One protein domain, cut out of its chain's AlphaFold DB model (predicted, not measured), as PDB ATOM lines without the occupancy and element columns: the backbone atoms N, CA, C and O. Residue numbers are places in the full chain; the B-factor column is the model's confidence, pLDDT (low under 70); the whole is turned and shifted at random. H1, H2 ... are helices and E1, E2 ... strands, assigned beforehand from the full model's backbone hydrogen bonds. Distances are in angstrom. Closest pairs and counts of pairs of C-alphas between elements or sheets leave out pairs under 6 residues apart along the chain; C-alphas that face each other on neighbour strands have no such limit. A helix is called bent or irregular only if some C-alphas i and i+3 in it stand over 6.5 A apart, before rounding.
ATOM      1  N   THR A  78     -22.162 -16.773   2.032       91.81
ATOM      2  CA  THR A  78     -23.155 -16.535   3.081       91.81
ATOM      3  C   THR A  78     -22.460 -16.495   4.430       91.81
ATOM      4  O   THR A  78     -21.736 -17.422   4.786       91.81
ATOM      5  N   GLU A  79     -22.706 -15.435   5.192       91.44
ATOM      6  CA  GLU A  79     -22.227 -15.288   6.563       91.44
ATOM      7  C   GLU A  79     -23.382 -15.543   7.532       91.44
ATOM      8  O   GLU A  79     -24.504 -15.072   7.339       91.44
ATOM      9  N   SER A  80     -23.120 -16.334   8.563       89.38
ATOM     10  CA  SER A  80     -24.109 -16.746   9.552       89.38
ATOM     11  C   SER A  80     -23.450 -16.953  10.911       89.38
ATOM     12  O   SER A  80     -22.225 -16.949  11.032       89.38
ATOM     13  N   LYS A  81     -24.275 -17.142  11.940       87.94
ATOM     14  CA  LYS A  81     -23.826 -17.668  13.226       87.94
ATOM     15  C   LYS A  81     -24.439 -19.040  13.435       87.94
ATOM     16  O   LYS A  81     -25.628 -19.215  13.156       87.94
ATOM     17  N   ASN A  82     -23.649 -20.002  13.895       81.19
ATOM     18  CA  ASN A  82     -24.187 -21.316  14.230       81.19
ATOM     19  C   ASN A  82     -24.913 -21.291  15.588       81.19
ATOM     20  O   ASN A  82     -25.038 -20.254  16.241       81.19
ATOM     21  N   GLN A  83     -25.416 -22.450  16.014       75.06
ATOM     22  CA  GLN A  83     -26.148 -22.594  17.280       75.06
ATOM     23  C   GLN A  83     -25.282 -22.303  18.516       75.06
ATOM     24  O   GLN A  83     -25.823 -21.978  19.569       75.06
ATOM     25  N   HIS A  84     -23.959 -22.376  18.361       75.06
ATOM     26  CA  HIS A  84     -22.955 -22.098  19.383       75.06
ATOM     27  C   HIS A  84     -22.535 -20.616  19.392       75.06
ATOM     28  O   HIS A  84     -21.774 -20.188  20.248       75.06
ATOM     29  N   GLY A  85     -23.072 -19.797  18.478       77.38
ATOM     30  CA  GLY A  85     -22.723 -18.380  18.349       77.38
ATOM     31  C   GLY A  85     -21.441 -18.117  17.555       77.38
ATOM     32  O   GLY A  85     -21.079 -16.949  17.386       77.38
ATOM     33  N   GLU A  86     -20.805 -19.165  17.030       84.94
ATOM     34  CA  GLU A  86     -19.593 -19.098  16.218       84.94
ATOM     35  C   GLU A  86     -19.886 -18.490  14.849       84.94
ATOM     36  O   GLU A  86     -20.944 -18.717  14.252       84.94
ATOM     37  N   GLU A  87     -18.930 -17.720  14.337       87.38
ATOM     38  CA  GLU A  87     -19.021 -17.105  13.016       87.38
ATOM     39  C   GLU A  87     -18.750 -18.163  11.943       87.38
ATOM     40  O   GLU A  87     -17.662 -18.741  11.880       87.38
ATOM     41  N   VAL A  88     -19.751 -18.403  11.093       91.38
ATOM     42  CA  VAL A  88     -19.693 -19.379  10.004       91.38
ATOM     43  C   VAL A  88     -19.865 -18.678   8.666       91.38
ATOM     44  O   VAL A  88     -20.901 -18.065   8.390       91.38
ATOM     45  N   LYS A  89     -18.870 -18.829   7.798       92.12
ATOM     46  CA  LYS A  89     -18.874 -18.360   6.415       92.12
ATOM     47  C   LYS A  89     -18.946 -19.556   5.475       92.12
ATOM     48  O   LYS A  89     -18.026 -20.361   5.406       92.12
ATOM     49  N   THR A  90     -20.040 -19.671   4.734       93.19
ATOM     50  CA  THR A  90     -20.205 -20.694   3.697       93.19
ATOM     51  C   THR A  90     -19.887 -20.093   2.340       93.19
ATOM     52  O   THR A  90     -20.530 -19.135   1.919       93.19
ATOM     53  N   VAL A  91     -18.915 -20.675   1.651       91.00
ATOM     54  CA  VAL A  91     -18.497 -20.307   0.297       91.00
ATOM     55  C   VAL A  91     -18.991 -21.392  -0.643       91.00
ATOM     56  O   VAL A  91     -18.600 -22.547  -0.503       91.00
ATOM     57  N   VAL A  92     -19.863 -21.048  -1.583       91.25
ATOM     58  CA  VAL A  92     -20.380 -21.981  -2.587       91.25
ATOM     59  C   VAL A  92     -19.733 -21.676  -3.928       91.25
ATOM     60  O   VAL A  92     -19.702 -20.519  -4.353       91.25
ATOM     61  N   MET A  93     -19.236 -22.712  -4.594       89.75
ATOM     62  CA  MET A  93     -18.537 -22.614  -5.872       89.75
ATOM     63  C   MET A  93     -19.507 -22.691  -7.058       89.75
ATOM     64  O   MET A  93     -20.699 -22.986  -6.896       89.75
ATOM     65  N   GLN A  94     -19.013 -22.407  -8.265       87.44
ATOM     66  CA  GLN A  94     -19.808 -22.476  -9.498       87.44
ATOM     67  C   GLN A  94     -20.258 -23.905  -9.830       87.44
ATOM     68  O   GLN A  94     -21.359 -24.083 -10.348       87.44
ATOM     69  N   ASP A  95     -19.467 -24.922  -9.479       81.81
ATOM     70  CA  ASP A  95     -19.829 -26.335  -9.673       81.81
ATOM     71  C   ASP A  95     -20.842 -26.873  -8.636       81.81
ATOM     72  O   ASP A  95     -21.314 -28.009  -8.755       81.81
ATOM     73  N   GLY A  96     -21.189 -26.064  -7.628       84.12
ATOM     74  CA  GLY A  96     -22.089 -26.418  -6.530       84.12
ATOM     75  C   GLY A  96     -21.408 -27.047  -5.311       84.12
ATOM     76  O   GLY A  96     -22.096 -27.309  -4.323       84.12
ATOM     77  N   SER A  97     -20.090 -27.269  -5.344       84.31
ATOM     78  CA  SER A  97     -19.309 -27.608  -4.150       84.31
ATOM     79  C   SER A  97     -19.319 -26.452  -3.146       84.31
ATOM     80  O   SER A  97     -19.641 -25.306  -3.482       84.31
ATOM     81  N   LYS A  98     -19.014 -26.744  -1.879       90.69
ATOM     82  CA  LYS A  98     -19.038 -25.730  -0.818       90.69
ATOM     83  C   LYS A  98     -17.893 -25.901   0.166       90.69
ATOM     84  O   LYS A  98     -17.458 -27.013   0.447       90.69
ATOM     85  N   GLN A  99     -17.460 -24.787   0.738       91.62
ATOM     86  CA  GLN A  99     -16.503 -24.740   1.834       91.62
ATOM     87  C   GLN A  99     -17.125 -23.981   3.003       91.62
ATOM     88  O   GLN A  99     -17.588 -22.853   2.841       91.62
ATOM     89  N   VAL A 100     -17.177 -24.615   4.169       93.19
ATOM     90  CA  VAL A 100     -17.730 -24.049   5.400       93.19
ATOM     91  C   VAL A 100     -16.565 -23.658   6.289       93.19
ATOM     92  O   VAL A 100     -15.826 -24.510   6.771       93.19
ATOM     93  N   ILE A 101     -16.384 -22.358   6.464       92.81
ATOM     94  CA  ILE A 101     -15.338 -21.772   7.284       92.81
ATOM     95  C   ILE A 101     -15.954 -21.398   8.628       92.81
ATOM     96  O   ILE A 101     -16.892 -20.604   8.664       92.81
ATOM     97  N   THR A 102     -15.406 -21.920   9.717       92.62
ATOM     98  CA  THR A 102     -15.871 -21.651  11.079       92.62
ATOM     99  C   THR A 102     -14.734 -21.065  11.898       92.62
ATOM    100  O   THR A 102     -13.626 -21.605  11.924       92.62
ATOM    101  N   LYS A 103     -15.011 -19.951  12.575       91.06
ATOM    102  CA  LYS A 103     -14.155 -19.417  13.633       91.06
ATOM    103  C   LYS A 103     -14.663 -19.969  14.959       91.06
ATOM    104  O   LYS A 103     -15.703 -19.524  15.441       91.06
ATOM    105  N   ASN A 104     -13.947 -20.950  15.493       88.75
ATOM    106  CA  ASN A 104     -14.386 -21.710  16.656       88.75
ATOM    107  C   ASN A 104     -14.330 -20.851  17.922       88.75
ATOM    108  O   ASN A 104     -13.474 -19.967  18.051       88.75
ATOM    109  N   ASP A 105     -15.243 -21.117  18.852       85.12
ATOM    110  CA  ASP A 105     -15.325 -20.382  20.108       85.12
ATOM    111  C   ASP A 105     -14.151 -20.764  21.035       85.12
ATOM    112  O   ASP A 105     -14.011 -21.938  21.402       85.12
ATOM    113  N   PRO A 106     -13.315 -19.801  21.476       81.19
ATOM    114  CA  PRO A 106     -12.284 -20.062  22.479       81.19
ATOM    115  C   PRO A 106     -12.841 -20.580  23.816       81.19
ATOM    116  O   PRO A 106     -12.083 -21.146  24.595       81.19
ATOM    117  N   PHE A 107     -14.131 -20.411  24.127       81.81
ATOM    118  CA  PHE A 107     -14.725 -21.013  25.327       81.81
ATOM    119  C   PHE A 107     -14.916 -22.530  25.204       81.81
ATOM    120  O   PHE A 107     -14.791 -23.232  26.209       81.81
ATOM    121  N   GLU A 108     -15.200 -23.040  24.003       85.06
ATOM    122  CA  GLU A 108     -15.287 -24.483  23.749       85.06
ATOM    123  C   GLU A 108     -13.896 -25.116  23.599       85.06
ATOM    124  O   GLU A 108     -13.695 -26.270  23.983       85.06
ATOM    125  N   TRP A 109     -12.922 -24.337  23.116       85.81
ATOM    126  CA  TRP A 109     -11.534 -24.754  22.898       85.81
ATOM    127  C   TRP A 109     -10.549 -23.833  23.637       85.81
ATOM    128  O   TRP A 109      -9.807 -23.081  23.001       85.81
ATOM    129  N   PRO A 110     -10.521 -23.863  24.984       88.00
ATOM    130  CA  PRO A 110      -9.766 -22.901  25.794       88.00
ATOM    131  C   PRO A 110      -8.248 -23.025  25.659       88.00
ATOM    132  O   PRO A 110      -7.525 -22.108  26.035       88.00
ATOM    133  N   ASP A 111      -7.764 -24.151  25.145       89.62
ATOM    134  CA  ASP A 111      -6.365 -24.423  24.833       89.62
ATOM    135  C   ASP A 111      -5.951 -23.917  23.441       89.62
ATOM    136  O   ASP A 111      -4.760 -23.891  23.144       89.62
ATOM    137  N   ARG A 112      -6.897 -23.479  22.597       90.75
ATOM    138  CA  ARG A 112      -6.645 -23.099  21.200       90.75
ATOM    139  C   ARG A 112      -7.034 -21.652  20.923       90.75
ATOM    140  O   ARG A 112      -8.211 -21.305  20.847       90.75
ATOM    141  N   GLN A 113      -6.044 -20.801  20.681       89.06
ATOM    142  CA  GLN A 113      -6.275 -19.450  20.176       89.06
ATOM    143  C   GLN A 113      -6.398 -19.427  18.654       89.06
ATOM    144  O   GLN A 113      -5.799 -20.240  17.948       89.06
ATOM    145  N   ASN A 114      -7.163 -18.452  18.150       86.44
ATOM    146  CA  ASN A 114      -7.369 -18.210  16.718       86.44
ATOM    147  C   ASN A 114      -7.788 -19.473  15.945       86.44
ATOM    148  O   ASN A 114      -7.376 -19.672  14.805       86.44
ATOM    149  N   PHE A 115      -8.596 -20.332  16.575       91.69
ATOM    150  CA  PHE A 115      -8.929 -21.637  16.027       91.69
ATOM    151  C   PHE A 115      -9.928 -21.525  14.870       91.69
ATOM    152  O   PHE A 115     -11.118 -21.258  15.053       91.69
ATOM    153  N   ILE A 116      -9.440 -21.761  13.658       91.75
ATOM    154  CA  ILE A 116     -10.221 -21.689  12.426       91.75
ATOM    155  C   ILE A 116     -10.278 -23.070  11.794       91.75
ATOM    156  O   ILE A 116      -9.261 -23.754  11.684       91.75
ATOM    157  N   THR A 117     -11.459 -23.449  11.317       93.00
ATOM    158  CA  THR A 117     -11.682 -24.687  10.569       93.00
ATOM    159  C   THR A 117     -12.317 -24.401   9.216       93.00
ATOM    160  O   THR A 117     -13.177 -23.532   9.103       93.00
ATOM    161  N   VAL A 118     -11.929 -25.156   8.191       92.25
ATOM    162  CA  VAL A 118     -12.536 -25.151   6.857       92.25
ATOM    163  C   VAL A 118     -12.945 -26.572   6.505       92.25
ATOM    164  O   VAL A 118     -12.094 -27.441   6.331       92.25
ATOM    165  N   GLU A 119     -14.241 -26.815   6.380       93.12
ATOM    166  CA  GLU A 119     -14.793 -28.087   5.922       93.12
ATOM    167  C   GLU A 119     -15.177 -27.982   4.449       93.12
ATOM    168  O   GLU A 119     -15.963 -27.122   4.057       93.12
ATOM    169  N   GLN A 120     -14.606 -28.849   3.620       89.19
ATOM    170  CA  GLN A 120     -14.823 -28.872   2.181       89.19
ATOM    171  C   GLN A 120     -15.761 -30.013   1.808       89.19
ATOM    172  O   GLN A 120     -15.542 -31.156   2.210       89.19
ATOM    173  N   PHE A 121     -16.759 -29.703   0.987       86.06
ATOM    174  CA  PHE A 121     -17.750 -30.652   0.504       86.06
ATOM    175  C   PHE A 121     -17.832 -30.610  -1.018       86.06
ATOM    176  O   PHE A 121     -17.811 -29.532  -1.616       86.06
ATOM    177  N   ASP A 122     -17.999 -31.773  -1.640       85.12
ATOM    178  CA  ASP A 122     -18.254 -31.865  -3.074       85.12
ATOM    179  C   ASP A 122     -19.668 -31.354  -3.434       85.12
ATOM    180  O   ASP A 122     -20.506 -31.058  -2.576       85.12
ATOM    181  N   LYS A 123     -19.967 -31.277  -4.736       84.25
ATOM    182  CA  LYS A 123     -21.292 -30.880  -5.255       84.25
ATOM    183  C   LYS A 123     -22.449 -31.808  -4.846       84.25
ATOM    184  O   LYS A 123     -23.612 -31.486  -5.082       84.25
ATOM    185  N   HIS A 124     -22.146 -32.980  -4.296       84.88
ATOM    186  CA  HIS A 124     -23.113 -33.947  -3.783       84.88
ATOM    187  C   HIS A 124     -23.264 -33.868  -2.256       84.88
ATOM    188  O   HIS A 124     -24.124 -34.548  -1.699       84.88
ATOM    189  N   GLY A 125     -22.484 -33.012  -1.590       81.12
ATOM    190  CA  GLY A 125     -22.485 -32.841  -0.144       81.12
ATOM    191  C   GLY A 125     -21.642 -33.866   0.612       81.12
ATOM    192  O   GLY A 125     -21.798 -33.957   1.826       81.12
ATOM    193  N   ASN A 126     -20.777 -34.629  -0.062       85.75
ATOM    194  CA  ASN A 126     -19.838 -35.527   0.608       85.75
ATOM    195  C   ASN A 126     -18.622 -34.748   1.113       85.75
ATOM    196  O   ASN A 126     -18.142 -33.846   0.424       85.75
ATOM    197  N   ASP A 127     -18.095 -35.146   2.269       85.12
ATOM    198  CA  ASP A 127     -16.851 -34.601   2.812       85.12
ATOM    199  C   ASP A 127     -15.681 -34.862   1.856       85.12
ATOM    200  O   ASP A 127     -15.487 -35.981   1.376       85.12
ATOM    201  N   VAL A 128     -14.876 -33.830   1.612       85.75
ATOM    202  CA  VAL A 128     -13.660 -33.894   0.788       85.75
ATOM    203  C   VAL A 128     -12.419 -33.739   1.652       85.75
ATOM    204  O   VAL A 128     -11.475 -34.515   1.512       85.75
ATOM    205  N   ALA A 129     -12.413 -32.748   2.544       88.50
ATOM    206  CA  ALA A 129     -11.328 -32.496   3.482       88.50
ATOM    207  C   ALA A 129     -11.791 -31.572   4.614       88.50
ATOM    208  O   ALA A 129     -12.695 -30.754   4.439       88.50
ATOM    209  N   ARG A 130     -11.119 -31.660   5.760       91.81
ATOM    210  CA  ARG A 130     -11.224 -30.701   6.860       91.81
ATOM    211  C   ARG A 130      -9.855 -30.105   7.126       91.81
ATOM    212  O   ARG A 130      -8.912 -30.838   7.406       91.81
ATOM    213  N   SER A 131      -9.751 -28.789   7.061       91.62
ATOM    214  CA  SER A 131      -8.539 -28.051   7.396       91.62
ATOM    215  C   SER A 131      -8.729 -27.283   8.692       91.62
ATOM    216  O   SER A 131      -9.812 -26.764   8.938       91.62
ATOM    217  N   SER A 132      -7.684 -27.190   9.503       93.31
ATOM    218  CA  SER A 132      -7.720 -26.530  10.806       93.31
ATOM    219  C   SER A 132      -6.426 -25.769  11.031       93.31
ATOM    220  O   SER A 132      -5.368 -26.341  10.789       93.31
ATOM    221  N   SER A 133      -6.486 -24.543  11.545       92.44
ATOM    222  CA  SER A 133      -5.311 -23.831  12.064       92.44
ATOM    223  C   SER A 133      -5.608 -23.260  13.441       92.44
ATOM    224  O   SER A 133      -6.703 -22.750  13.673       92.44
ATOM    225  N   TRP A 134      -4.652 -23.373  14.359       93.38
ATOM    226  CA  TRP A 134      -4.766 -22.836  15.711       93.38
ATOM    227  C   TRP A 134      -3.388 -22.589  16.318       93.38
ATOM    228  O   TRP A 134      -2.398 -23.176  15.884       93.38
ATOM    229  N   HIS A 135      -3.360 -21.747  17.342       91.62
ATOM    230  CA  HIS A 135      -2.228 -21.586  18.241       91.62
ATOM    231  C   HIS A 135      -2.545 -22.293  19.565       91.62
ATOM    232  O   HIS A 135      -3.599 -22.047  20.154       91.62
ATOM    233  N   ASP A 136      -1.685 -23.202  20.009       92.50
ATOM    234  CA  ASP A 136      -1.880 -24.007  21.217       92.50
ATOM    235  C   ASP A 136      -1.247 -23.326  22.435       92.50
ATOM    236  O   ASP A 136      -0.045 -23.088  22.481       92.50
ATOM    237  N   LEU A 137      -2.053 -23.027  23.454       90.06
ATOM    238  CA  LEU A 137      -1.595 -22.319  24.654       90.06
ATOM    239  C   LEU A 137      -0.831 -23.194  25.648       90.06
ATOM    240  O   LEU A 137      -0.181 -22.670  26.553       90.06
ATOM    241  N   GLY A 138      -0.949 -24.515  25.539       90.06
ATOM    242  CA  GLY A 138      -0.273 -25.451  26.427       90.06
ATOM    243  C   GLY A 138       1.209 -25.592  26.096       90.06
ATOM    244  O   GLY A 138       2.019 -25.811  27.001       90.06
ATOM    245  N   ASN A 139       1.564 -25.467  24.817       91.00
ATOM    246  CA  ASN A 139       2.939 -25.608  24.340       91.00
ATOM    247  C   ASN A 139       3.463 -24.418  23.517       91.00
ATOM    248  O   ASN A 139       4.633 -24.447  23.141       91.00
ATOM    249  N   ASP A 140       2.639 -23.387  23.306       90.25
ATOM    250  CA  ASP A 140       2.971 -22.158  22.572       90.25
ATOM    251  C   ASP A 140       3.328 -22.418  21.090       90.25
ATOM    252  O   ASP A 140       4.024 -21.635  20.447       90.25
ATOM    253  N   CYS A 141       2.859 -23.537  20.525       91.38
ATOM    254  CA  CYS A 141       3.094 -23.900  19.130       91.38
ATOM    255  C   CYS A 141       1.916 -23.513  18.229       91.38
ATOM    256  O   CYS A 141       0.745 -23.667  18.580       91.38
ATOM    257  N   ASP A 142       2.238 -23.129  16.999       91.50
ATOM    258  CA  ASP A 142       1.262 -22.972  15.927       91.50
ATOM    259  C   ASP A 142       1.064 -24.289  15.185       91.50
ATOM    260  O   ASP A 142       2.026 -25.002  14.891       91.50
ATOM    261  N   TYR A 143      -0.179 -24.589  14.816       91.88
ATOM    262  CA  TYR A 143      -0.546 -25.800  14.095       91.88
ATOM    263  C   TYR A 143      -1.414 -25.497  12.884       91.88
ATOM    264  O   TYR A 143      -2.290 -24.634  12.907       91.88
ATOM    265  N   THR A 144      -1.209 -26.266  11.819       91.25
ATOM    266  CA  THR A 144      -2.153 -26.376  10.708       91.25
ATOM    267  C   THR A 144      -2.274 -27.828  10.287       91.25
ATOM    268  O   THR A 144      -1.267 -28.494  10.065       91.25
ATOM    269  N   SER A 145      -3.495 -28.332  10.156       91.69
ATOM    270  CA  SER A 145      -3.751 -29.699   9.717       91.69
ATOM    271  C   SER A 145      -4.763 -29.759   8.584       91.69
ATOM    272  O   SER A 145      -5.654 -28.919   8.490       91.69
ATOM    273  N   VAL A 146      -4.644 -30.782   7.743       89.38
ATOM    274  CA  VAL A 146      -5.621 -31.142   6.715       89.38
ATOM    275  C   VAL A 146      -5.899 -32.631   6.833       89.38
ATOM    276  O   VAL A 146      -5.004 -33.448   6.645       89.38
ATOM    277  N   THR A 147      -7.142 -32.979   7.132       89.38
ATOM    278  CA  THR A 147      -7.602 -34.355   7.300       89.38
ATOM    279  C   THR A 147      -8.567 -34.722   6.182       89.38
ATOM    280  O   THR A 147      -9.484 -33.958   5.875       89.38
ATOM    281  N   TRP A 148      -8.389 -35.903   5.599       86.31
ATOM    282  CA  TRP A 148      -9.261 -36.440   4.555       86.31
ATOM    283  C   TRP A 148     -10.243 -37.485   5.113       86.31
ATOM    284  O   TRP A 148     -10.014 -38.038   6.193       86.31
ATOM    285  N   PRO A 149     -11.336 -37.797   4.387       83.38
ATOM    286  CA  PRO A 149     -12.348 -38.765   4.818       83.38
ATOM    287  C   PRO A 149     -11.817 -40.176   5.092       83.38
ATOM    288  O   PRO A 149     -12.413 -40.922   5.864       83.38
ATOM    289  N   ASP A 150     -10.702 -40.558   4.466       79.12
ATOM    290  CA  ASP A 150     -10.051 -41.852   4.688       79.12
ATOM    291  C   ASP A 150      -9.252 -41.911   6.004       79.12
ATOM    292  O   ASP A 150      -8.714 -42.963   6.352       79.12
ATOM    293  N   GLY A 151      -9.182 -40.802   6.747       78.81
ATOM    294  CA  GLY A 151      -8.420 -40.669   7.984       78.81
ATOM    295  C   GLY A 151      -6.945 -40.341   7.768       78.81
ATOM    296  O   GLY A 151      -6.206 -40.234   8.747       78.81
ATOM    297  N   SER A 152      -6.494 -40.166   6.521       80.38
ATOM    298  CA  SER A 152      -5.177 -39.589   6.274       80.38
ATOM    299  C   SER A 152      -5.139 -38.131   6.739       80.38
ATOM    300  O   SER A 152      -6.152 -37.426   6.734       80.38
ATOM    301  N   ASN A 153      -3.973 -37.692   7.201       86.44
ATOM    302  CA  ASN A 153      -3.815 -36.382   7.811       86.44
ATOM    303  C   ASN A 153      -2.445 -35.791   7.497       86.44
ATOM    304  O   ASN A 153      -1.414 -36.425   7.725       86.44
ATOM    305  N   PHE A 154      -2.443 -34.561   7.018       86.81
ATOM    306  CA  PHE A 154      -1.262 -33.730   6.898       86.81
ATOM    307  C   PHE A 154      -1.235 -32.758   8.068       86.81
ATOM    308  O   PHE A 154      -2.244 -32.117   8.352       86.81
ATOM    309  N   THR A 155      -0.090 -32.625   8.723       90.06
ATOM    310  CA  THR A 155       0.074 -31.710   9.851       90.06
ATOM    311  C   THR A 155       1.342 -30.904   9.661       90.06
ATOM    312  O   THR A 155       2.381 -31.457   9.308       90.06
ATOM    313  N   MET A 156       1.252 -29.612   9.941       89.94
ATOM    314  CA  MET A 156       2.364 -28.684  10.053       89.94
ATOM    315  C   MET A 156       2.337 -28.069  11.446       89.94
ATOM    316  O   MET A 156       1.261 -27.770  11.969       89.94
ATOM    317  N   SER A 157       3.510 -27.859  12.026       91.31
ATOM    318  CA  SER A 157       3.655 -27.165  13.298       91.31
ATOM    319  C   SER A 157       4.854 -26.231  13.280       91.31
ATOM    320  O   SER A 157       5.861 -26.535  12.635       91.31
ATOM    321  N   MET A 158       4.773 -25.143  14.034       90.81
ATOM    322  CA  MET A 158       5.889 -24.246  14.308       90.81
ATOM    323  C   MET A 158       6.001 -24.039  15.812       90.81
ATOM    324  O   MET A 158       5.000 -23.770  16.469       90.81
ATOM    325  N   ASP A 159       7.204 -24.199  16.348       89.50
ATOM    326  CA  ASP A 159       7.471 -23.954  17.761       89.50
ATOM    327  C   ASP A 159       7.769 -22.463  18.037       89.50
ATOM    328  O   ASP A 159       8.002 -21.693  17.095       89.50
ATOM    329  N   PRO A 160       7.835 -22.036  19.313       86.56
ATOM    330  CA  PRO A 160       8.141 -20.647  19.673       86.56
ATOM    331  C   PRO A 160       9.508 -20.145  19.187       86.56
ATOM    332  O   PRO A 160       9.756 -18.940  19.141       86.56
ATOM    333  N   THR A 161      10.430 -21.055  18.852       85.88
ATOM    334  CA  THR A 161      11.756 -20.709  18.321       85.88
ATOM    335  C   THR A 161      11.734 -20.457  16.812       85.88
ATOM    336  O   THR A 161      12.742 -20.025  16.251       85.88
ATOM    337  N   GLY A 162      10.596 -20.706  16.156       81.94
ATOM    338  CA  GLY A 162      10.424 -20.624  14.709       81.94
ATOM    339  C   GLY A 162      10.836 -21.901  13.970       81.94
ATOM    340  O   GLY A 162      10.877 -21.903  12.736       81.94
ATOM    341  N   TYR A 163      11.142 -22.991  14.684       85.88
ATOM    342  CA  TYR A 163      11.432 -24.282  14.067       85.88
ATOM    343  C   TYR A 163      10.136 -24.931  13.586       85.88
ATOM    344  O   TYR A 163       9.132 -24.962  14.295       85.88
ATOM    345  N   ARG A 164      10.156 -25.450  12.356       86.94
ATOM    346  CA  ARG A 164       8.969 -25.963  11.668       86.94
ATOM    347  C   ARG A 164       9.105 -27.445  11.400       86.94
ATOM    348  O   ARG A 164      10.177 -27.910  11.030       86.94
ATOM    349  N   ASN A 165       7.989 -28.150  11.503       87.38
ATOM    350  CA  ASN A 165       7.865 -29.544  11.109       87.38
ATOM    351  C   ASN A 165       6.616 -29.722  10.259       87.38
ATOM    352  O   ASN A 165       5.593 -29.086  10.513       87.38
ATOM    353  N   ALA A 166       6.678 -30.627   9.289       86.31
ATOM    354  CA  ALA A 166       5.487 -31.162   8.656       86.31
ATOM    355  C   ALA A 166       5.601 -32.662   8.459       86.31
ATOM    356  O   ALA A 166       6.688 -33.231   8.330       86.31
ATOM    357  N   GLY A 167       4.446 -33.301   8.383       83.38
ATOM    358  CA  GLY A 167       4.377 -34.705   8.064       83.38
ATOM    359  C   GLY A 167       3.015 -35.102   7.538       83.38
ATOM    360  O   GLY A 167       1.999 -34.456   7.790       83.38
ATOM    361  N   PHE A 168       3.020 -36.198   6.795       82.12
ATOM    362  CA  PHE A 168       1.825 -36.836   6.285       82.12
ATOM    363  C   PHE A 168       1.663 -38.198   6.949       82.12
ATOM    364  O   PHE A 168       2.576 -39.026   6.939       82.12
ATOM    365  N   THR A 169       0.486 -38.441   7.505       81.69
ATOM    366  CA  THR A 169       0.083 -39.719   8.078       81.69
ATOM    367  C   THR A 169      -0.952 -40.354   7.162       81.69
ATOM    368  O   THR A 169      -2.008 -39.778   6.914       81.69
ATOM    369  N   THR A 170      -0.663 -41.545   6.643       78.75
ATOM    370  CA  THR A 170      -1.614 -42.295   5.812       78.75
ATOM    371  C   THR A 170      -2.788 -42.820   6.638       78.75
ATOM    372  O   THR A 170      -2.672 -42.995   7.849       78.75
ATOM    373  N   ALA A 171      -3.881 -43.208   5.976       75.69
ATOM    374  CA  ALA A 171      -5.009 -43.908   6.608       75.69
ATOM    375  C   ALA A 171      -4.594 -45.183   7.377       75.69
ATOM    376  O   ALA A 171      -5.236 -45.593   8.339       75.69
ATOM    377  N   SER A 172      -3.487 -45.820   6.971       76.81
ATOM    378  CA  SER A 172      -2.897 -46.978   7.659       76.81
ATOM    379  C   SER A 172      -2.003 -46.621   8.856       76.81
ATOM    380  O   SER A 172      -1.398 -47.514   9.445       76.81
ATOM    381  N   GLY A 173      -1.886 -45.336   9.201       74.69
ATOM    382  CA  GLY A 173      -1.088 -44.830  10.318       74.69
ATOM    383  C   GLY A 173       0.407 -44.679  10.025       74.69
ATOM    384  O   GLY A 173       1.180 -44.405  10.940       74.69
ATOM    385  N   ARG A 174       0.857 -44.855   8.774       76.56
ATOM    386  CA  ARG A 174       2.270 -44.647   8.425       76.56
ATOM    387  C   ARG A 174       2.541 -43.155   8.318       76.56
ATOM    388  O   ARG A 174       1.940 -42.484   7.485       76.56
ATOM    389  N   HIS A 175       3.475 -42.671   9.125       80.62
ATOM    390  CA  HIS A 175       3.919 -41.286   9.091       80.62
ATOM    391  C   HIS A 175       5.129 -41.114   8.166       80.62
ATOM    392  O   HIS A 175       5.993 -41.990   8.083       80.62
ATOM    393  N   SER A 176       5.195 -39.998   7.451       79.44
ATOM    394  CA  SER A 176       6.329 -39.599   6.618       79.44
ATOM    395  C   SER A 176       6.579 -38.112   6.808       79.44
ATOM    396  O   SER A 176       5.657 -37.313   6.664       79.44
ATOM    397  N   ALA A 177       7.819 -37.754   7.137       80.75
ATOM    398  CA  ALA A 177       8.215 -36.359   7.261       80.75
ATOM    399  C   ALA A 177       8.155 -35.673   5.892       80.75
ATOM    400  O   ALA A 177       8.580 -36.247   4.886       80.75
ATOM    401  N   VAL A 178       7.635 -34.450   5.870       75.69
ATOM    402  CA  VAL A 178       7.615 -33.584   4.690       75.69
ATOM    403  C   VAL A 178       8.675 -32.498   4.897       75.69
ATOM    404  O   VAL A 178       8.654 -31.847   5.945       75.69
ATOM    405  N   PRO A 179       9.618 -32.307   3.955       76.19
ATOM    406  CA  PRO A 179      10.652 -31.284   4.084       76.19
ATOM    407  C   PRO A 179      10.058 -29.880   4.253       76.19
ATOM    408  O   PRO A 179       9.045 -29.539   3.641       76.19
ATOM    409  N   VAL A 180      10.691 -29.049   5.077       72.56
ATOM    410  CA  VAL A 180      10.175 -27.714   5.420       72.56
ATOM    411  C   VAL A 180      10.227 -26.736   4.248       72.56
ATOM    412  O   VAL A 180       9.417 -25.816   4.178       72.56
ATOM    413  N   GLU A 181      11.121 -26.967   3.290       70.12
ATOM    414  CA  GLU A 181      11.252 -26.175   2.064       70.12
ATOM    415  C   GLU A 181       9.991 -26.275   1.193       70.12
ATOM    416  O   GLU A 181       9.623 -25.328   0.504       70.12
ATOM    417  N   LEU A 182       9.287 -27.409   1.258       67.50
ATOM    418  CA  LEU A 182       8.012 -27.607   0.571       67.50
ATOM    419  C   LEU A 182       6.885 -26.815   1.243       67.50
ATOM    420  O   LEU A 182       6.046 -26.239   0.556       67.50
ATOM    421  N   ILE A 183       6.905 -26.707   2.575       69.50
ATOM    422  CA  ILE A 183       5.950 -25.883   3.332       69.50
ATOM    423  C   ILE A 183       6.075 -24.409   2.930       69.50
ATOM    424  O   ILE A 183       5.072 -23.710   2.783       69.50
ATOM    425  N   ASP A 184       7.301 -23.939   2.697       66.12
ATOM    426  CA  ASP A 184       7.550 -22.580   2.217       66.12
ATOM    427  C   ASP A 184       6.952 -22.311   0.832       66.12
ATOM    428  O   ASP A 184       6.600 -21.166   0.529       66.12
ATOM    429  N   ASN A 185       6.771 -23.347   0.018       62.81
ATOM    430  CA  ASN A 185       6.219 -23.227  -1.325       62.81
ATOM    431  C   ASN A 185       4.684 -23.333  -1.370       62.81
ATOM    432  O   ASN A 185       4.094 -22.834  -2.326       62.81
ATOM    433  N   ILE A 186       4.015 -23.846  -0.322       61.25
ATOM    434  CA  ILE A 186       2.535 -23.945  -0.237       61.25
ATOM    435  C   ILE A 186       1.849 -22.604  -0.553       61.25
ATOM    436  O   ILE A 186       0.821 -22.551  -1.230       61.25
ATOM    437  N   SER A 187       2.431 -21.500  -0.081       49.91
ATOM    438  CA  SER A 187       1.909 -20.145  -0.307       49.91
ATOM    439  C   SER A 187       2.300 -19.560  -1.672       49.91
ATOM    440  O   SER A 187       1.558 -18.737  -2.209       49.91
ATOM    441  N   LEU A 188       3.426 -19.991  -2.253       47.28
ATOM    442  CA  LEU A 188       3.933 -19.472  -3.528       47.28
ATOM    443  C   LEU A 188       3.247 -20.116  -4.737       47.28
ATOM    444  O   LEU A 188       3.001 -19.428  -5.723       47.28
ATOM    445  N   GLU A 189       2.917 -21.406  -4.664       48.16
ATOM    446  CA  GLU A 189       2.423 -22.151  -5.827       48.16
ATOM    447  C   GLU A 189       0.918 -22.030  -6.053       48.16
ATOM    448  O   GLU A 189       0.470 -21.808  -7.177       48.16
ATOM    449  N   THR A 190       0.124 -22.143  -4.987       51.25
ATOM    450  CA  THR A 190      -1.335 -21.985  -5.086       51.25
ATOM    451  C   THR A 190      -1.755 -20.523  -4.896       51.25
ATOM    452  O   THR A 190      -2.839 -20.133  -5.316       51.25
ATOM    453  N   GLY A 191      -0.886 -19.675  -4.331       57.53
ATOM    454  CA  GLY A 191      -1.214 -18.303  -3.948       57.53
ATOM    455  C   GLY A 191      -2.136 -18.265  -2.725       57.53
ATOM    456  O   GLY A 191      -3.158 -18.954  -2.670       57.53
ATOM    457  N   ALA A 192      -1.806 -17.430  -1.740       58.25
ATOM    458  CA  ALA A 192      -2.558 -17.340  -0.483       58.25
ATOM    459  C   ALA A 192      -4.048 -16.991  -0.680       58.25
ATOM    460  O   ALA A 192      -4.908 -17.496   0.038       58.25
ATOM    461  N   GLY A 193      -4.379 -16.233  -1.731       60.88
ATOM    462  CA  GLY A 193      -5.764 -15.910  -2.082       60.88
ATOM    463  C   GLY A 193      -6.605 -17.104  -2.555       60.88
ATOM    464  O   GLY A 193      -7.819 -17.080  -2.379       60.88
ATOM    465  N   ILE A 194      -5.993 -18.154  -3.123       68.31
ATOM    466  CA  ILE A 194      -6.720 -19.350  -3.583       68.31
ATOM    467  C   ILE A 194      -6.732 -20.418  -2.488       68.31
ATOM    468  O   ILE A 194      -7.778 -21.018  -2.250       68.31
ATOM    469  N   SER A 195      -5.616 -20.663  -1.797       70.12
ATOM    470  CA  SER A 195      -5.568 -21.676  -0.729       70.12
ATOM    471  C   SER A 195      -6.172 -21.189   0.593       70.12
ATOM    472  O   SER A 195      -6.555 -22.000   1.428       70.12
ATOM    473  N   GLY A 196      -6.249 -19.877   0.819       71.31
ATOM    474  CA  GLY A 196      -6.580 -19.299   2.125       71.31
ATOM    475  C   GLY A 196      -5.492 -19.486   3.184       71.31
ATOM    476  O   GLY A 196      -5.702 -19.090   4.326       71.31
ATOM    477  N   LEU A 197      -4.350 -20.090   2.833       72.00
ATOM    478  CA  LEU A 197      -3.193 -20.208   3.713       72.00
ATOM    479  C   LEU A 197      -2.302 -18.985   3.521       72.00
ATOM    480  O   LEU A 197      -1.620 -18.855   2.502       72.00
ATOM    481  N   GLU A 198      -2.293 -18.109   4.518       68.44
ATOM    482  CA  GLU A 198      -1.389 -16.964   4.563       68.44
ATOM    483  C   GLU A 198      -0.114 -17.359   5.303       68.44
ATOM    484  O   GLU A 198      -0.162 -18.050   6.325       68.44
ATOM    485  N   LYS A 199       1.047 -16.926   4.800       66.31
ATOM    486  CA  LYS A 199       2.306 -17.087   5.536       66.31
ATOM    487  C   LYS A 199       2.273 -16.170   6.749       66.31
ATOM    488  O   LYS A 199       2.465 -14.962   6.621       66.31
ATOM    489  N   HIS A 200       2.075 -16.747   7.925       58.94
ATOM    490  CA  HIS A 200       2.161 -15.997   9.162       58.94
ATOM    491  C   HIS A 200       3.629 -15.918   9.587       58.94
ATOM    492  O   HIS A 200       4.219 -16.934   9.949       58.94
ATOM    493  N   ILE A 201       4.246 -14.736   9.460       57.19
ATOM    494  CA  ILE A 201       5.642 -14.513   9.860       57.19
ATOM    495  C   ILE A 201       5.664 -14.103  11.329       57.19
ATOM    496  O   ILE A 201       5.304 -12.976  11.667       57.19
ATOM    497  N   VAL A 202       6.133 -15.003  12.188       53.25
ATOM    498  CA  VAL A 202       6.283 -14.768  13.626       53.25
ATOM    499  C   VAL A 202       7.656 -15.277  14.062       53.25
ATOM    500  O   VAL A 202       8.118 -16.326  13.621       53.25
ATOM    501  N   HIS A 203       8.363 -14.479  14.868       40.44
ATOM    502  CA  HIS A 203       9.666 -14.822  15.465       40.44
ATOM    503  C   HIS A 203      10.761 -15.329  14.498       40.44
ATOM    504  O   HIS A 203      11.683 -16.024  14.907       40.44
ATOM    505  N   GLY A 204      10.720 -14.925  13.222       47.59
ATOM    506  CA  GLY A 204      11.728 -15.298  12.217       47.59
ATOM    507  C   GLY A 204      11.437 -16.604  11.467       47.59
ATOM    508  O   GLY A 204      12.203 -16.951  10.569       47.59
ATOM    509  N   GLY A 205      10.327 -17.283  11.776       57.59
ATOM    510  CA  GLY A 205       9.753 -18.378  10.992       57.59
ATOM    511  C   GLY A 205       8.474 -17.944  10.267       57.59
ATOM    512  O   GLY A 205       7.870 -16.929  10.614       57.59
ATOM    513  N   SER A 206       8.063 -18.693   9.235       71.50
ATOM    514  CA  SER A 206       6.736 -18.524   8.628       71.50
ATOM    515  C   SER A 206       6.000 -19.853   8.537       71.50
ATOM    516  O   SER A 206       6.521 -20.794   7.931       71.50
ATOM    517  N   LEU A 207       4.811 -19.944   9.130       79.88
ATOM    518  CA  LEU A 207       3.928 -21.100   8.978       79.88
ATOM    519  C   LEU A 207       2.707 -20.679   8.147       79.88
ATOM    520  O   LEU A 207       2.050 -19.698   8.499       79.88
ATOM    521  N   PRO A 208       2.396 -21.365   7.032       79.56
ATOM    522  CA  PRO A 208       1.145 -21.147   6.320       79.56
ATOM    523  C   PRO A 208      -0.033 -21.553   7.211       79.56
ATOM    524  O   PRO A 208      -0.158 -22.725   7.569       79.56
ATOM    525  N   MET A 209      -0.887 -20.593   7.564       84.12
ATOM    526  CA  MET A 209      -2.033 -20.801   8.450       84.12
ATOM    527  C   MET A 209      -3.294 -20.146   7.891       84.12
ATOM    528  O   MET A 209      -3.237 -19.149   7.168       84.12
ATOM    529  N   LEU A 210      -4.448 -20.692   8.269       85.00
ATOM    530  CA  LEU A 210      -5.717 -19.986   8.174       85.00
ATOM    531  C   LEU A 210      -5.738 -18.875   9.227       85.00
ATOM    532  O   LEU A 210      -5.619 -19.149  10.419       85.00
ATOM    533  N   THR A 211      -5.917 -17.631   8.790       78.62
ATOM    534  CA  THR A 211      -6.050 -16.472   9.684       78.62
ATOM    535  C   THR A 211      -7.401 -15.797   9.487       78.62
ATOM    536  O   THR A 211      -8.055 -15.983   8.460       78.62
ATOM    537  N   ALA A 212      -7.830 -14.976  10.449       76.56
ATOM    538  CA  ALA A 212      -9.056 -14.193  10.298       76.56
ATOM    539  C   ALA A 212      -9.018 -13.300   9.040       76.56
ATOM    540  O   ALA A 212     -10.016 -13.202   8.328       76.56
ATOM    541  N   GLU A 213      -7.851 -12.731   8.721       73.00
ATOM    542  CA  GLU A 213      -7.641 -11.928   7.512       73.00
ATOM    543  C   GLU A 213      -7.828 -12.762   6.238       73.00
ATOM    544  O   GLU A 213      -8.533 -12.344   5.317       73.00
ATOM    545  N   SER A 214      -7.282 -13.985   6.215       71.44
ATOM    546  CA  SER A 214      -7.481 -14.931   5.113       71.44
ATOM    547  C   SER A 214      -8.975 -15.151   4.860       71.44
ATOM    548  O   SER A 214      -9.439 -15.001   3.733       71.44
ATOM    549  N   ILE A 215      -9.754 -15.424   5.913       73.94
ATOM    550  CA  ILE A 215     -11.202 -15.687   5.831       73.94
ATOM    551  C   ILE A 215     -11.988 -14.466   5.347       73.94
ATOM    552  O   ILE A 215     -12.954 -14.600   4.584       73.94
ATOM    553  N   GLU A 216     -11.633 -13.265   5.802       75.69
ATOM    554  CA  GLU A 216     -12.268 -12.031   5.335       75.69
ATOM    555  C   GLU A 216     -12.054 -11.824   3.834       75.69
ATOM    556  O   GLU A 216     -12.981 -11.420   3.125       75.69
ATOM    557  N   ASN A 217     -10.868 -12.176   3.338       73.62
ATOM    558  CA  ASN A 217     -10.513 -12.045   1.931       73.62
ATOM    559  C   ASN A 217     -11.136 -13.129   1.041       73.62
ATOM    560  O   ASN A 217     -11.463 -12.825  -0.108       73.62
ATOM    561  N   VAL A 218     -11.416 -14.336   1.556       69.62
ATOM    562  CA  VAL A 218     -12.111 -15.397   0.794       69.62
ATOM    563  C   VAL A 218     -13.446 -14.909   0.214       69.62
ATOM    564  O   VAL A 218     -13.792 -15.243  -0.914       69.62
ATOM    565  N   GLY A 219     -14.181 -14.066   0.947       61.44
ATOM    566  CA  GLY A 219     -15.456 -13.508   0.476       61.44
ATOM    567  C   GLY A 219     -15.335 -12.427  -0.601       61.44
ATOM    568  O   GLY A 219     -16.326 -12.081  -1.239       61.44
ATOM    569  N   LYS A 220     -14.131 -11.888  -0.798       70.00
ATOM    570  CA  LYS A 220     -13.827 -10.832  -1.774       70.00
ATOM    571  C   LYS A 220     -13.097 -11.379  -3.004       70.00
ATOM    572  O   LYS A 220     -13.035 -10.699  -4.026       70.00
ATOM    573  N   ALA A 221     -12.536 -12.583  -2.908       73.50
ATOM    574  CA  ALA A 221     -11.815 -13.234  -3.988       73.50
ATOM    575  C   ALA A 221     -12.775 -13.882  -4.997       73.50
ATOM    576  O   ALA A 221     -13.782 -14.485  -4.637       73.50
ATOM    577  N   ALA A 222     -12.427 -13.803  -6.284       80.25
ATOM    578  CA  ALA A 222     -13.165 -14.499  -7.341       80.25
ATOM    579  C   ALA A 222     -12.908 -16.019  -7.344       80.25
ATOM    580  O   ALA A 222     -13.704 -16.777  -7.901       80.25
ATOM    581  N   LYS A 223     -11.791 -16.463  -6.749       82.62
ATOM    582  CA  LYS A 223     -11.385 -17.869  -6.673       82.62
ATOM    583  C   LYS A 223     -10.960 -18.239  -5.253       82.62
ATOM    584  O   LYS A 223     -10.212 -17.490  -4.635       82.62
ATOM    585  N   PHE A 224     -11.396 -19.403  -4.785       82.94
ATOM    586  CA  PHE A 224     -11.019 -20.014  -3.519       82.94
ATOM    587  C   PHE A 224     -11.059 -21.544  -3.651       82.94
ATOM    588  O   PHE A 224     -12.110 -22.133  -3.870       82.94
ATOM    589  N   GLY A 225      -9.902 -22.192  -3.533       74.88
ATOM    590  CA  GLY A 225      -9.753 -23.651  -3.500       74.88
ATOM    591  C   GLY A 225      -9.556 -24.213  -2.088       74.88
ATOM    592  O   GLY A 225      -9.799 -25.397  -1.855       74.88
ATOM    593  N   GLY A 226      -9.196 -23.363  -1.127       82.56
ATOM    594  CA  GLY A 226      -9.023 -23.715   0.280       82.56
ATOM    595  C   GLY A 226      -7.736 -24.493   0.596       82.56
ATOM    596  O   GLY A 226      -6.965 -24.837  -0.307       82.56
ATOM    597  N   PRO A 227      -7.464 -24.766   1.885       82.50
ATOM    598  CA  PRO A 227      -6.127 -25.184   2.318       82.50
ATOM    599  C   PRO A 227      -5.733 -26.572   1.834       82.50
ATOM    600  O   PRO A 227      -4.567 -26.814   1.530       82.50
ATOM    601  N   ALA A 228      -6.707 -27.478   1.717       81.25
ATOM    602  CA  ALA A 228      -6.462 -28.821   1.215       81.25
ATOM    603  C   ALA A 228      -5.916 -28.812  -0.219       81.25
ATOM    604  O   ALA A 228      -5.066 -29.639  -0.535       81.25
ATOM    605  N   LEU A 229      -6.339 -27.853  -1.058       76.50
ATOM    606  CA  LEU A 229      -5.781 -27.682  -2.398       76.50
ATOM    607  C   LEU A 229      -4.303 -27.281  -2.325       76.50
ATOM    608  O   LEU A 229      -3.482 -27.920  -2.970       76.50
ATOM    609  N   GLY A 230      -3.954 -26.288  -1.501       71.38
ATOM    610  CA  GLY A 230      -2.564 -25.833  -1.359       71.38
ATOM    611  C   GLY A 230      -1.626 -26.905  -0.798       71.38
ATOM    612  O   GLY A 230      -0.490 -27.040  -1.241       71.38
ATOM    613  N   VAL A 231      -2.106 -27.721   0.143       73.94
ATOM    614  CA  VAL A 231      -1.347 -28.883   0.630       73.94
ATOM    615  C   VAL A 231      -1.213 -29.943  -0.462       73.94
ATOM    616  O   VAL A 231      -0.142 -30.528  -0.628       73.94
ATOM    617  N   ALA A 232      -2.278 -30.188  -1.228       69.50
ATOM    618  CA  ALA A 232      -2.268 -31.186  -2.286       69.50
ATOM    619  C   ALA A 232      -1.256 -30.880  -3.390       69.50
ATOM    620  O   ALA A 232      -0.560 -31.794  -3.835       69.50
ATOM    621  N   THR A 233      -1.146 -29.616  -3.804       65.88
ATOM    622  CA  THR A 233      -0.166 -29.199  -4.815       65.88
ATOM    623  C   THR A 233       1.249 -29.451  -4.324       65.88
ATOM    624  O   THR A 233       1.993 -30.179  -4.963       65.88
ATOM    625  N   THR A 234       1.570 -29.002  -3.112       64.62
ATOM    626  CA  THR A 234       2.913 -29.161  -2.550       64.62
ATOM    627  C   THR A 234       3.328 -30.617  -2.418       64.62
ATOM    628  O   THR A 234       4.461 -30.988  -2.721       64.62
ATOM    629  N   VAL A 235       2.418 -31.481  -1.976       64.38
ATOM    630  CA  VAL A 235       2.755 -32.895  -1.858       64.38
ATOM    631  C   VAL A 235       2.871 -33.550  -3.246       64.38
ATOM    632  O   VAL A 235       3.735 -34.408  -3.445       64.38
ATOM    633  N   PHE A 236       2.098 -33.106  -4.242       59.06
ATOM    634  CA  PHE A 236       2.302 -33.500  -5.639       59.06
ATOM    635  C   PHE A 236       3.687 -33.079  -6.166       59.06
ATOM    636  O   PHE A 236       4.365 -33.908  -6.777       59.06
ATOM    637  N   ASP A 237       4.163 -31.869  -5.861       60.03
ATOM    638  CA  ASP A 237       5.502 -31.403  -6.256       60.03
ATOM    639  C   ASP A 237       6.604 -32.249  -5.611       60.03
ATOM    640  O   ASP A 237       7.566 -32.645  -6.274       60.03
ATOM    641  N   MET A 238       6.416 -32.649  -4.348       57.22
ATOM    642  CA  MET A 238       7.290 -33.613  -3.672       57.22
ATOM    643  C   MET A 238       7.318 -34.969  -4.391       57.22
ATOM    644  O   MET A 238       8.370 -35.598  -4.487       57.22
ATOM    645  N   ALA A 239       6.172 -35.434  -4.900       55.09
ATOM    646  CA  ALA A 239       6.080 -36.690  -5.643       55.09
ATOM    647  C   ALA A 239       6.802 -36.618  -6.992       55.09
ATOM    648  O   ALA A 239       7.316 -37.622  -7.484       55.09
ATOM    649  N   MET A 240       6.776 -35.451  -7.627       53.47
ATOM    650  CA  MET A 240       7.381 -35.249  -8.939       53.47
ATOM    651  C   MET A 240       8.870 -34.887  -8.837       53.47
ATOM    652  O   MET A 240       9.589 -35.048  -9.822       53.47
ATOM    653  N   GLY A 241       9.355 -34.524  -7.643       51.50
ATOM    654  CA  GLY A 241      10.765 -34.601  -7.268       51.50
ATOM    655  C   GLY A 241      11.254 -36.055  -7.241       51.50
ATOM    656  O   GLY A 241      10.547 -36.965  -6.814       51.50
ATOM    657  N   GLU A 242      12.473 -36.304  -7.724       41.84
ATOM    658  CA  GLU A 242      12.993 -37.651  -8.028       41.84
ATOM    659  C   GLU A 242      13.023 -38.637  -6.834       41.84
ATOM    660  O   GLU A 242      13.159 -39.845  -7.030       41.84
ATOM    661  N   SER A 243      12.840 -38.169  -5.595       48.16
ATOM    662  CA  SER A 243      12.901 -38.973  -4.371       48.16
ATOM    663  C   SER A 243      11.573 -38.965  -3.592       48.16
ATOM    664  O   SER A 243      11.381 -38.146  -2.699       48.16
ATOM    665  N   GLY A 244      10.653 -39.895  -3.885       43.91
ATOM    666  CA  GLY A 244       9.404 -40.061  -3.103       43.91
ATOM    667  C   GLY A 244       8.128 -40.349  -3.901       43.91
ATOM    668  O   GLY A 244       7.092 -40.663  -3.308       43.91
ATOM    669  N   ARG A 245       8.215 -40.296  -5.234       42.72
ATOM    670  CA  ARG A 245       7.118 -40.445  -6.202       42.72
ATOM    671  C   ARG A 245       6.067 -41.502  -5.866       42.72
ATOM    672  O   ARG A 245       4.888 -41.178  -5.790       42.72
ATOM    673  N   ASP A 246       6.466 -42.742  -5.605       39.81
ATOM    674  CA  ASP A 246       5.504 -43.842  -5.450       39.81
ATOM    675  C   ASP A 246       4.740 -43.813  -4.116       39.81
ATOM    676  O   ASP A 246       3.560 -44.160  -4.070       39.81
ATOM    677  N   ALA A 247       5.381 -43.373  -3.028       40.16
ATOM    678  CA  ALA A 247       4.743 -43.295  -1.712       40.16
ATOM    679  C   ALA A 247       3.740 -42.137  -1.647       40.16
ATOM    680  O   ALA A 247       2.645 -42.281  -1.102       40.16
ATOM    681  N   CYS A 248       4.106 -41.015  -2.262       41.12
ATOM    682  CA  CYS A 248       3.273 -39.832  -2.333       41.12
ATOM    683  C   CYS A 248       2.088 -40.014  -3.299       41.12
ATOM    684  O   CYS A 248       0.942 -39.767  -2.922       41.12
ATOM    685  N   ILE A 249       2.325 -40.558  -4.500       40.19
ATOM    686  CA  ILE A 249       1.247 -40.896  -5.441       40.19
ATOM    687  C   ILE A 249       0.282 -41.907  -4.818       40.19
ATOM    688  O   ILE A 249      -0.916 -41.794  -5.039       40.19
ATOM    689  N   ALA A 250       0.748 -42.867  -4.014       34.41
ATOM    690  CA  ALA A 250      -0.147 -43.800  -3.328       34.41
ATOM    691  C   ALA A 250      -1.027 -43.116  -2.264       34.41
ATOM    692  O   ALA A 250      -2.203 -43.456  -2.145       34.41
ATOM    693  N   ALA A 251      -0.487 -42.140  -1.526       36.03
ATOM    694  CA  ALA A 251      -1.245 -41.339  -0.565       36.03
ATOM    695  C   ALA A 251      -2.275 -40.428  -1.261       36.03
ATOM    696  O   ALA A 251      -3.446 -40.415  -0.891       36.03
ATOM    697  N   PHE A 252      -1.871 -39.749  -2.337       37.56
ATOM    698  CA  PHE A 252      -2.728 -38.831  -3.091       37.56
ATOM    699  C   PHE A 252      -3.722 -39.522  -4.021       37.56
ATOM    700  O   PHE A 252      -4.825 -39.023  -4.207       37.56
ATOM    701  N   ALA A 253      -3.402 -40.693  -4.567       34.50
ATOM    702  CA  ALA A 253      -4.367 -41.506  -5.304       34.50
ATOM    703  C   ALA A 253      -5.417 -42.138  -4.372       34.50
ATOM    704  O   ALA A 253      -6.519 -42.444  -4.827       34.50
ATOM    705  N   GLY A 254      -5.090 -42.316  -3.084       27.61
ATOM    706  CA  GLY A 254      -6.043 -42.683  -2.034       27.61
ATOM    707  C   GLY A 254      -6.963 -41.522  -1.644       27.61
ATOM    708  O   GLY A 254      -8.178 -41.702  -1.612       27.61
ATOM    709  N   ALA A 255      -6.401 -40.327  -1.438       33.47
ATOM    710  CA  ALA A 255      -7.134 -39.138  -0.989       33.47
ATOM    711  C   ALA A 255      -7.882 -38.389  -2.115       33.47
ATOM    712  O   ALA A 255      -8.969 -37.852  -1.918       33.47
ATOM    713  N   GLY A 256      -7.337 -38.366  -3.331       32.81
ATOM    714  CA  GLY A 256      -7.837 -37.545  -4.434       32.81
ATOM    715  C   GLY A 256      -9.063 -38.112  -5.165       32.81
ATOM    716  O   GLY A 256      -9.621 -37.444  -6.037       32.81
ATOM    717  N   GLY A 257      -9.524 -39.318  -4.823       30.20
ATOM    718  CA  GLY A 257     -10.739 -39.898  -5.408       30.20
ATOM    719  C   GLY A 257     -12.019 -39.085  -5.157       30.20
ATOM    720  O   GLY A 257     -13.027 -39.349  -5.807       30.20
TER     721      GLY A 257
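Overview. This is residues 78 to 257 of the 318 residues of an uncharacterized protein of Mycolicibacterium moriokaense (UniProt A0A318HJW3). A broad, twisted wall of nine strands, E1 to E9, has one face partly covered and the other bare. On the covered face lie the two-stranded hairpin E10 and E11, the helices H1 and H3, and the long helix H4, which crosses strands and is followed by H5 folding back along it. The 180 printed residues hold the named elements in the order E1 to E9, H1, H2, E10, E11, H3, H4, H5; the class is mixed, helices and strands. Both sheets are antiparallel, the large one in the order E1 E2 E3 E4 E5 E6 E7 E8 E9. The whole is compact, with a radius of gyration of the C-alphas of 15.8 A and spans of 46 by 41 by 30 A.

Along the chain. E1, residues 78 to 81, begins at C-alpha 78 (-23.155, -16.535, 3.081). E2 is residues 87 to 93, E3 98 to 103, E4 112 to 121, 24.7 A long, and E5 127 to 136, 26.0 A. E6 is residues 141 to 147, E7 153 to 158, E8 164 to 169 and E9 175 to 178. H1 is residues 180 to 189, only just irregular: C-alphas 184 and 187 are 6.6 A apart. H2 is residues 192 to 195, E10 198 to 202, E11 205 to 209 and H3 212 to 218. H4, residues 227 to 240, is 20.3 A long; H5, residues 245 to 257, is 17.9 A and ends at C-alpha 257 (-10.739, -39.898, -5.408).

Arrangement. E1 to E9 form a meander, each strand the antiparallel neighbour of the one before. N 80 and O 88 of E1 and E2 are 2.8 A apart, and N 118 and O 131 of E4 and E5 2.8 A. E4 bends by 57 degrees at residue 115. E10 and E11, with N 200 and O 207 at 3.0 A, make a sandwich, two sheets face to face, with the large sheet; the C-alphas of Ser 133 in E5 and Met 209 in E11 are 5.7 A apart. H4, the hub, has a height of 9.1 A over the sheet and runs across the strands, at 81 degrees to E6 on the local plane. H3, on the same face, runs along the strands at a height of 9.0 A. H1 touches H4 at a steep tilt of 63 degrees, opposite ways, closest at the C-alphas of Ile 186 and Gly 230, 5.6 A. H2, not on the large sheet, touches H3, closest at the C-alphas of Gly 193 and Val 218, 7.0 A. H4 and H5 form a helical hairpin at a shallow tilt of 32 degrees, opposite ways, closest at the C-alphas of Ala 239 and Arg 245, 3.9 A. H5 is only just at the sheet's level, with a height of 3.8 A. Every O i to N i+4 pair is within hydrogen-bond range in H3 and H4, against 3 of 6 in H1 and 8 of 9 in H5; H2 is too short for such a pair.

Size, cuts and confidence. The C-alphas farthest apart, of Gln 83 and Glu 242, are 49.0 A apart. The printed part has no cut, and no link is long. The mean pLDDT of the printed part is 75.6; residues 182 to 194, 198 to 205, 218 to 219 and 232 to 257 are under 70, and H5 has a mean of 36.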